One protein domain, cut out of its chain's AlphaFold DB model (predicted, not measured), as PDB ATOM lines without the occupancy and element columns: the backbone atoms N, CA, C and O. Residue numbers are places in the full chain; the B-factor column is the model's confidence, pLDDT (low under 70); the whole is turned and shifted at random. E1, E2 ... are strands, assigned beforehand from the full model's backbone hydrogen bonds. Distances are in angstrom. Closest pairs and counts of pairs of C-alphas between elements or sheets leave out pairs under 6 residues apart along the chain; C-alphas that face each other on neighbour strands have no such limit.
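Overview. This is residues 39 to 115 of the 227 residues of an uncharacterized protein of Thermoprotei archaeon (UniProt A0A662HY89). What shape? With little regular structure, a strongly twisted sheet, E1, E2, E3 and short E4, has unnamed residues 85 to 107 folded along it. What order? The printed part has 77 residues, 25 in four strands, a meander of antiparallel neighbours E1 E2 E3 E4. It is all strand, compact with radius of gyration of the C-alphas 11.9 A, spanning 35 by 21 by 18 A.

Arrangement. What pairs inside? E2, residues 63 to 71, and E3, residues 77 to 84, form a hairpin, N 66 and O 82 2.8 A apart. And the edges? E1, residues 56 to 60, neighbours E2, N 58 and O 65 3.0 A apart. E4, residues 108 to 110, neighbours E3, N 79 and O 110 2.8 A apart.

Along the chain. How long? E2 measures 25.1 A, E3 22.8 A. Where? E1 begins at C-alpha 56 (378.926, 391.394, 270.329); E4 ends at C-alpha 110 (384.013, 386.473, 258.509).

Size, cuts and confidence. Which link is long? E3 to E4, 23 residues, is long. Cuts, low confidence? The printed part has no cut; no printed residue is under 70.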
ATOM      1  N   CYS A  39     364.372 388.893 269.427       88.00
ATOM      2  CA  CYS A  39     365.183 390.012 268.924       88.00
ATOM      3  C   CYS A  39     365.975 389.643 267.657       88.00
ATOM      4  O   CYS A  39     366.120 390.457 266.751       88.00
ATOM      5  N   LEU A  40     366.460 388.400 267.574       92.25
ATOM      6  CA  LEU A  40     367.134 387.864 266.397       92.25
ATOM      7  C   LEU A  40     366.672 386.420 266.170       92.25
ATOM      8  O   LEU A  40     366.653 385.613 267.100       92.25
ATOM      9  N   VAL A  41     366.265 386.104 264.942       94.19
ATOM     10  CA  VAL A  41     365.710 384.796 264.558       94.19
ATOM     11  C   VAL A  41     366.596 384.181 263.484       94.19
ATOM     12  O   VAL A  41     367.050 384.898 262.601       94.19
ATOM     13  N   ALA A  42     366.858 382.876 263.549       96.75
ATOM     14  CA  ALA A  42     367.575 382.158 262.498       96.75
ATOM     15  C   ALA A  42     366.642 381.926 261.299       96.75
ATOM     16  O   ALA A  42     365.602 381.285 261.433       96.75
ATOM     17  N   GLU A  43     366.999 382.476 260.142       95.62
ATOM     18  CA  GLU A  43     366.152 382.500 258.939       95.62
ATOM     19  C   GLU A  43     366.945 382.234 257.655       95.62
ATOM     20  O   GLU A  43     366.362 382.018 256.592       95.62
ATOM     21  N   LYS A  44     368.279 382.296 257.721       97.44
ATOM     22  CA  LYS A  44     369.160 382.175 256.559       97.44
ATOM     23  C   LYS A  44     369.858 380.811 256.523       97.44
ATOM     24  O   LYS A  44     370.073 380.211 257.574       97.44
ATOM     25  N   PRO A  45     370.279 380.314 255.343       97.75
ATOM     26  CA  PRO A  45     370.944 379.012 255.230       97.75
ATOM     27  C   PRO A  45     372.217 378.871 256.078       97.75
ATOM     28  O   PRO A  45     372.471 377.796 256.617       97.75
ATOM     29  N   TRP A  46     372.985 379.949 256.255       97.62
ATOM     30  CA  TRP A  46     374.169 379.979 257.127       97.62
ATOM     31  C   TRP A  46     373.842 379.984 258.632       97.62
ATOM     32  O   TRP A  46     374.736 379.848 259.457       97.62
ATOM     33  N   GLU A  47     372.564 380.098 258.994       97.56
ATOM     34  CA  GLU A  47     372.033 380.043 260.365       97.56
ATOM     35  C   GLU A  47     371.187 378.776 260.590       97.56
ATOM     36  O   GLU A  47     370.493 378.663 261.598       97.56
ATOM     37  N   SER A  48     371.189 377.849 259.626       97.62
ATOM     38  CA  SER A  48     370.242 376.726 259.539       97.62
ATOM     39  C   SER A  48     370.273 375.763 260.725       97.62
ATOM     40  O   SER A  48     369.274 375.088 260.969       97.62
ATOM     41  N   HIS A  49     371.374 375.716 261.477       97.38
ATOM     42  CA  HIS A  49     371.423 374.985 262.739       97.38
ATOM     43  C   HIS A  49     370.955 375.865 263.896       97.38
ATOM     44  O   HIS A  49     370.028 375.498 264.618       97.38
ATOM     45  N   ARG A  50     371.603 377.022 264.094       96.56
ATOM     46  CA  ARG A  50     371.235 378.023 265.109       96.56
ATOM     47  C   ARG A  50     372.019 379.325 264.952       96.56
ATOM     48  O   ARG A  50     373.105 379.348 264.376       96.56
ATOM     49  N   ILE A  51     371.525 380.366 265.618       96.19
ATOM     50  CA  ILE A  51     372.360 381.483 266.074       96.19
ATOM     51  C   ILE A  51     373.011 381.066 267.396       96.19
ATOM     52  O   ILE A  51     372.333 380.583 268.308       96.19
ATOM     53  N   GLY A  52     374.330 381.184 267.477       92.75
ATOM     54  CA  GLY A  52     375.104 380.803 268.645       92.75
ATOM     55  C   GLY A  52     375.192 381.900 269.716       92.75
ATOM     56  O   GLY A  52     374.625 382.985 269.583       92.75
ATOM     57  N   PRO A  53     375.866 381.601 270.839       90.38
ATOM     58  CA  PRO A  53     375.883 382.480 272.008       90.38
ATOM     59  C   PRO A  53     376.930 383.601 271.929       90.38
ATOM     60  O   PRO A  53     376.957 384.467 272.802       90.38
ATOM     61  N   TYR A  54     377.826 383.575 270.941       93.12
ATOM     62  CA  TYR A  54     378.999 384.447 270.887       93.12
ATOM     63  C   TYR A  54     378.721 385.682 270.037       93.12
ATOM     64  O   TYR A  54     379.120 385.766 268.880       93.12
ATOM     65  N   ASN A  55     378.015 386.637 270.639       95.12
ATOM     66  CA  ASN A  55     377.536 387.835 269.958       95.12
ATOM     67  C   ASN A  55     378.094 389.087 270.640       95.12
ATOM     68  O   ASN A  55     378.161 389.154 271.867       95.12
ATOM     69  N   SER A  56     378.466 390.089 269.850       96.75
ATOM     70  CA  SER A  56     378.926 391.394 270.329       96.75
ATOM     71  C   SER A  56     377.991 392.479 269.817       96.75
ATOM     72  O   SER A  56     377.652 392.482 268.636       96.75
ATOM     73  N   VAL A  57     377.587 393.399 270.693       96.94
ATOM     74  CA  VAL A  57     376.732 394.538 270.342       96.94
ATOM     75  C   VAL A  57     377.400 395.825 270.794       96.94
ATOM     76  O   VAL A  57     377.767 395.948 271.962       96.94
ATOM     77  N   TRP A  58     377.517 396.784 269.881       97.88
ATOM     78  CA  TRP A  58     378.032 398.122 270.163       97.88
ATOM     79  C   TRP A  58     377.149 399.181 269.532       97.88
ATOM     80  O   TRP A  58     376.644 398.995 268.432       97.88
ATOM     81  N   GLU A  59     376.987 400.303 270.221       97.62
ATOM     82  CA  GLU A  59     376.421 401.510 269.627       97.62
ATOM     83  C   GLU A  59     377.551 402.332 268.995       97.62
ATOM     84  O   GLU A  59     378.621 402.492 269.588       97.62
ATOM     85  N   ASP A  60     377.332 402.798 267.769       96.56
ATOM     86  CA  ASP A  60     378.240 403.681 267.047       96.56
ATOM     87  C   ASP A  60     377.448 404.629 266.135       96.56
ATOM     88  O   ASP A  60     376.829 404.206 265.157       96.56
ATOM     89  N   ASN A  61     377.511 405.928 266.442       94.62
ATOM     90  CA  ASN A  61     376.842 407.017 265.715       94.62
ATOM     91  C   ASN A  61     375.309 406.881 265.638       94.62
ATOM     92  O   ASN A  61     374.694 407.136 264.603       94.62
ATOM     93  N   GLY A  62     374.682 406.490 266.744       96.69
ATOM     94  CA  GLY A  62     373.239 406.323 266.899       96.69
ATOM     95  C   GLY A  62     372.693 405.002 266.358       96.69
ATOM     96  O   GLY A  62     371.476 404.814 266.356       96.69
ATOM     97  N   ILE A  63     373.558 404.098 265.893       97.94
ATOM     98  CA  ILE A  63     373.186 402.784 265.368       97.94
ATOM     99  C   ILE A  63     373.804 401.707 266.250       97.94
ATOM    100  O   ILE A  63     375.014 401.677 266.473       97.94
ATOM    101  N   TYR A  64     372.972 400.787 266.722       98.38
ATOM    102  CA  TYR A  64     373.429 399.556 267.341       98.38
ATOM    103  C   TYR A  64     373.854 398.580 266.249       98.38
ATOM    104  O   TYR A  64     373.088 398.276 265.340       98.38
ATOM    105  N   LYS A  65     375.074 398.074 266.355       98.31
ATOM    106  CA  LYS A  65     375.695 397.114 265.447       98.31
ATOM    107  C   LYS A  65     375.892 395.807 266.194       98.31
ATOM    108  O   LYS A  65     376.383 395.816 267.323       98.31
ATOM    109  N   MET A  66     375.502 394.698 265.581       98.12
ATOM    110  CA  MET A  66     375.665 393.361 266.129       98.12
ATOM    111  C   MET A  66     376.528 392.522 265.206       98.12
ATOM    112  O   MET A  66     376.222 392.374 264.026       98.12
ATOM    113  N   TRP A  67     377.544 391.905 265.793       98.12
ATOM    114  CA  TRP A  67     378.279 390.800 265.200       98.12
ATOM    115  C   TRP A  67     377.845 389.534 265.908       98.12
ATOM    116  O   TRP A  67     378.046 389.413 267.118       98.12
ATOM    117  N   TYR A  68     377.199 388.632 265.183       97.44
ATOM    118  CA  TYR A  68     376.594 387.448 265.766       97.44
ATOM    119  C   TYR A  68     377.103 386.168 265.129       97.44
ATOM    120  O   TYR A  68     377.479 386.114 263.960       97.44
ATOM    121  N   ASP A  69     377.103 385.135 265.948       96.25
ATOM    122  CA  ASP A  69     377.538 383.798 265.612       96.25
ATOM    123  C   ASP A  69     376.424 383.036 264.889       96.25
ATOM    124  O   ASP A  69     375.353 382.802 265.451       96.25
ATOM    125  N   ALA A  70     376.669 382.637 263.648       97.00
ATOM    126  CA  ALA A  70     375.762 381.826 262.851       97.00
ATOM    127  C   ALA A  70     376.375 380.447 262.597       97.00
ATOM    128  O   ALA A  70     377.508 380.334 262.130       97.00
ATOM    129  N   ILE A  71     375.614 379.394 262.895       96.62
ATOM    130  CA  ILE A  71     376.023 378.007 262.675       96.62
ATOM    131  C   ILE A  71     375.063 377.382 261.665       96.62
ATOM    132  O   ILE A  71     373.844 377.360 261.872       96.62
ATOM    133  N   ALA A  72     375.622 376.846 260.586       97.19
ATOM    134  CA  ALA A  72     374.884 376.117 259.568       97.19
ATOM    135  C   ALA A  72     374.804 374.618 259.902       97.19
ATOM    136  O   ALA A  72     375.616 374.083 260.660       97.19
ATOM    137  N   SER A  73     373.843 373.911 259.307       97.00
ATOM    138  CA  SER A  73     373.643 372.469 259.527       97.00
ATOM    139  C   SER A  73     374.814 371.596 259.067       97.00
ATOM    140  O   SER A  73     374.929 370.458 259.510       97.00
ATOM    141  N   ASP A  74     375.697 372.112 258.207       94.88
ATOM    142  CA  ASP A  74     376.932 371.434 257.791       94.88
ATOM    143  C   ASP A  74     378.097 371.625 258.786       94.88
ATOM    144  O   ASP A  74     379.243 371.291 258.475       94.88
ATOM    145  N   GLY A  75     377.813 372.214 259.953       93.62
ATOM    146  CA  GLY A  75     378.775 372.514 261.008       93.62
ATOM    147  C   GLY A  75     379.637 373.750 260.750       93.62
ATOM    148  O   GLY A  75     380.405 374.125 261.634       93.62
ATOM    149  N   SER A  76     379.527 374.398 259.581       95.06
ATOM    150  CA  SER A  76     380.249 375.644 259.325       95.06
ATOM    151  C   SER A  76     379.731 376.768 260.216       95.06
ATOM    152  O   SER A  76     378.540 376.845 260.537       95.06
ATOM    153  N   ARG A  77     380.651 377.638 260.623       95.69
ATOM    154  CA  ARG A  77     380.391 378.726 261.554       95.69
ATOM    155  C   ARG A  77     380.866 380.040 260.964       95.69
ATOM    156  O   ARG A  77     381.922 380.088 260.337       95.69
ATOM    157  N   TRP A  78     380.081 381.086 261.168       97.38
ATOM    158  CA  TRP A  78     380.238 382.372 260.502       97.38
ATOM    159  C   TRP A  78     379.966 383.505 261.485       97.38
ATOM    160  O   TRP A  78     379.110 383.390 262.361       97.38
ATOM    161  N   LEU A  79     380.687 384.610 261.332       97.94
ATOM    162  CA  LEU A  79     380.342 385.880 261.944       97.94
ATOM    163  C   LEU A  79     379.474 386.661 260.962       97.94
ATOM    164  O   LEU A  79     379.890 386.956 259.837       97.94
ATOM    165  N   CYS A  80     378.273 387.002 261.397       98.06
ATOM    166  CA  CYS A  80     377.295 387.753 260.629       98.06
ATOM    167  C   CYS A  80     377.047 389.129 261.246       98.06
ATOM    168  O   CYS A  80     377.318 389.347 262.425       98.06
ATOM    169  N   TYR A  81     376.508 390.051 260.452       98.31
ATOM    170  CA  TYR A  81     376.285 391.438 260.848       98.31
ATOM    171  C   TYR A  81     374.806 391.840 260.789       98.31
ATOM    172  O   TYR A  81     374.075 391.471 259.862       98.31
ATOM    173  N   ALA A  82     374.359 392.613 261.773       98.19
ATOM    174  CA  ALA A  82     373.032 393.216 261.802       98.19
ATOM    175  C   ALA A  82     373.065 394.607 262.448       98.19
ATOM    176  O   ALA A  82     373.925 394.897 263.278       98.19
ATOM    177  N   GLU A  83     372.098 395.451 262.099       98.31
ATOM    178  CA  GLU A  83     371.954 396.804 262.646       98.31
ATOM    179  C   GLU A  83     370.595 397.004 263.306       98.31
ATOM    180  O   GLU A  83     369.605 396.375 262.940       98.31
ATOM    181  N   SER A  84     370.536 397.914 264.269       97.81
ATOM    182  CA  SER A  84     369.308 398.316 264.936       97.81
ATOM    183  C   SER A  84     369.365 399.786 265.342       97.81
ATOM    184  O   SER A  84     370.426 400.330 265.635       97.81
ATOM    185  N   LYS A  85     368.200 400.436 265.389       97.44
ATOM    186  CA  LYS A  85     368.046 401.796 265.932       97.44
ATOM    187  C   LYS A  85     367.606 401.806 267.397       97.44
ATOM    188  O   LYS A  85     367.751 402.823 268.063       97.44
ATOM    189  N   ASP A  86     367.056 400.698 267.888       94.12
ATOM    190  CA  ASP A  86     366.463 400.585 269.226       94.12
ATOM    191  C   ASP A  86     367.089 399.467 270.081       94.12
ATOM    192  O   ASP A  86     366.770 399.344 271.260       94.12
ATOM    193  N   GLY A  87     367.988 398.664 269.504       92.81
ATOM    194  CA  GLY A  87     368.630 397.521 270.156       92.81
ATOM    195  C   GLY A  87     367.724 396.291 270.300       92.81
ATOM    196  O   GLY A  87     368.170 395.268 270.820       92.81
ATOM    197  N   VAL A  88     366.475 396.356 269.827       91.06
ATOM    198  CA  VAL A  88     365.457 395.302 269.966       91.06
ATOM    199  C   VAL A  88     365.117 394.686 268.611       91.06
ATOM    200  O   VAL A  88     365.053 393.464 268.486       91.06
ATOM    201  N   ARG A  89     364.927 395.517 267.583       93.56
ATOM    202  CA  ARG A  89     364.589 395.097 266.218       93.56
ATOM    203  C   ARG A  89     365.820 395.187 265.335       93.56
ATOM    204  O   ARG A  89     366.376 396.270 265.167       93.56
ATOM    205  N   TRP A  90     366.221 394.057 264.766       97.06
ATOM    206  CA  TRP A  90     367.484 393.928 264.048       97.06
ATOM    207  C   TRP A  90     367.272 393.694 262.552       97.06
ATOM    208  O   TRP A  90     366.531 392.802 262.143       97.06
ATOM    209  N   GLU A  91     367.960 394.482 261.732       97.50
ATOM    210  CA  GLU A  91     368.034 394.341 260.282       97.50
ATOM    211  C   GLU A  91     369.344 393.632 259.910       97.50
ATOM    212  O   GLU A  91     370.435 394.173 260.090       97.50
ATOM    213  N   LYS A  92     369.250 392.416 259.365       97.75
ATOM    214  CA  LYS A  92     370.403 391.687 258.814       97.75
ATOM    215  C   LYS A  92     370.816 392.323 257.484       97.75
ATOM    216  O   LYS A  92     370.167 392.090 256.463       97.75
ATOM    217  N   LYS A  93     371.876 393.135 257.493       97.06
ATOM    218  CA  LYS A  93     372.310 393.901 256.314       97.06
ATOM    219  C   LYS A  93     372.919 392.978 255.268       97.06
ATOM    220  O   LYS A  93     373.878 392.275 255.552       97.06
ATOM    221  N   ASN A  94     372.396 393.005 254.048       96.50
ATOM    222  CA  ASN A  94     373.039 392.332 252.928       96.50
ATOM    223  C   ASN A  94     374.302 393.112 252.526       96.50
ATOM    224  O   ASN A  94     374.204 394.205 251.974       96.50
ATOM    225  N   LEU A  95     375.466 392.565 252.862       96.81
ATOM    226  CA  LEU A  95     376.779 393.182 252.664       96.81
ATOM    227  C   LEU A  95     377.545 392.526 251.514       96.81
ATOM    228  O   LEU A  95     378.383 393.169 250.891       96.81
ATOM    229  N   GLY A  96     377.285 391.241 251.256       96.06
ATOM    230  CA  GLY A  96     377.948 390.469 250.207       96.06
ATOM    231  C   GLY A  96     379.464 390.325 250.365       96.06
ATOM    232  O   GLY A  96     380.140 389.996 249.393       96.06
ATOM    233  N   ALA A  97     379.995 390.551 251.573       96.44
ATOM    234  CA  ALA A  97     381.425 390.455 251.860       96.44
ATOM    235  C   ALA A  97     381.944 389.010 251.749       96.44
ATOM    236  O   ALA A  97     383.034 388.779 251.233       96.44
ATOM    237  N   VAL A  98     381.144 388.030 252.182       97.12
ATOM    238  CA  VAL A  98     381.480 386.601 252.105       97.12
ATOM    239  C   VAL A  98     380.295 385.820 251.551       97.12
ATOM    240  O   VAL A  98     379.201 385.845 252.109       97.12
ATOM    241  N   SER A  99     380.495 385.083 250.462       97.25
ATOM    242  CA  SER A  99     379.431 384.250 249.891       97.25
ATOM    243  C   SER A  99     379.225 382.967 250.699       97.25
ATOM    244  O   SER A  99     380.180 382.366 251.183       97.25
ATOM    245  N   PHE A 100     377.980 382.498 250.786       97.31
ATOM    246  CA  PHE A 100     377.654 381.189 251.351       97.31
ATOM    247  C   PHE A 100     377.209 380.253 250.230       97.31
ATOM    248  O   PHE A 100     376.143 380.439 249.634       97.31
ATOM    249  N   ASN A 101     378.019 379.238 249.923       93.56
ATOM    250  CA  ASN A 101     377.850 378.414 248.726       93.56
ATOM    251  C   ASN A 101     377.773 379.294 247.459       93.56
ATOM    252  O   ASN A 101     378.729 379.983 247.120       93.56
ATOM    253  N   LYS A 102     376.631 379.288 246.759       94.69
ATOM    254  CA  LYS A 102     376.373 380.116 245.567       94.69
ATOM    255  C   LYS A 102     375.627 381.422 245.883       94.69
ATOM    256  O   LYS A 102     375.340 382.189 244.968       94.69
ATOM    257  N   ILE A 103     375.282 381.668 247.150       97.31
ATOM    258  CA  ILE A 103     374.532 382.851 247.583       97.31
ATOM    259  C   ILE A 103     375.521 383.979 247.864       97.31
ATOM    260  O   ILE A 103     376.332 383.877 248.782       97.31
ATOM    261  N   LYS A 104     375.436 385.054 247.075       96.69
ATOM    262  CA  LYS A 104     376.247 386.271 247.256       96.69
ATOM    263  C   LYS A 104     375.594 387.284 248.186       96.69
ATOM    264  O   LYS A 104     376.282 388.071 248.814       96.69
ATOM    265  N   GLU A 105     374.269 387.261 248.262       97.50
ATOM    266  CA  GLU A 105     373.486 388.158 249.102       97.50
ATOM    267  C   GLU A 105     373.477 387.667 250.550       97.50
ATOM    268  O   GLU A 105     372.547 386.990 250.998       97.50
ATOM    269  N   THR A 106     374.557 387.946 251.271       98.38
ATOM    270  CA  THR A 106     374.750 387.504 252.652       98.38
ATOM    271  C   THR A 106     375.065 388.684 253.560       98.38
ATOM    272  O   THR A 106     375.517 389.745 253.130       98.38
ATOM    273  N   ASN A 107     374.862 388.470 254.854       98.38
ATOM    274  CA  ASN A 107     375.350 389.358 255.899       98.38
ATOM    275  C   ASN A 107     376.560 388.767 256.636       98.38
ATOM    276  O   ASN A 107     376.827 389.145 257.774       98.38
ATOM    277  N   ILE A 108     377.254 387.805 256.022       98.44
ATOM    278  CA  ILE A 108     378.462 387.193 256.577       98.44
ATOM    279  C   ILE A 108     379.627 388.156 256.360       98.44
ATOM    280  O   ILE A 108     379.815 388.662 255.254       98.44
ATOM    281  N   VAL A 109     380.411 388.377 257.413       98.12
ATOM    282  CA  VAL A 109     381.590 389.255 257.393       98.12
ATOM    283  C   VAL A 109     382.894 388.503 257.656       98.12
ATOM    284  O   VAL A 109     383.963 389.010 257.337       98.12
ATOM    285  N   PHE A 110     382.833 387.296 258.231       97.81
ATOM    286  CA  PHE A 110     384.013 386.473 258.509       97.81
ATOM    287  C   PHE A 110     383.610 385.011 258.806       97.81
ATOM    288  O   PHE A 110     382.479 384.795 259.245       97.81
ATOM    289  N   PRO A 111     384.491 384.003 258.659       96.88
ATOM    290  CA  PRO A 111     385.759 384.001 257.914       96.88
ATOM    291  C   PRO A 111     385.548 384.233 256.410       96.88
ATOM    292  O   PRO A 111     384.421 384.106 255.941       96.88
ATOM    293  N   PRO A 112     386.601 384.571 255.640       95.12
ATOM    294  CA  PRO A 112     386.487 384.767 254.188       95.12
ATOM    295  C   PRO A 112     386.094 383.486 253.433       95.12
ATOM    296  O   PRO A 112     385.571 383.553 252.324       95.12
ATOM    297  N   GLU A 113     386.317 382.320 254.038       93.50
ATOM    298  CA  GLU A 113     385.919 381.010 253.531       93.50
ATOM    299  C   GLU A 113     385.682 380.034 254.690       93.50
ATOM    300  O   GLU A 113     386.106 380.277 255.823       93.50
ATOM    301  N   LYS A 114     385.014 378.908 254.411       92.75
ATOM    302  CA  LYS A 114     384.746 377.871 255.416       92.75
ATOM    303  C   LYS A 114     386.068 377.329 255.974       92.75
ATOM    304  O   LYS A 114     386.929 376.896 255.219       92.75
ATOM    305  N   THR A 115     386.181 377.274 257.299       92.50
ATOM    306  CA  THR A 115     387.325 376.679 258.009       92.50
ATOM    307  C   THR A 115     386.844 375.758 259.129       92.50
ATOM    308  O   THR A 115     385.754 375.938 259.671       92.50
TER     309      THR A 115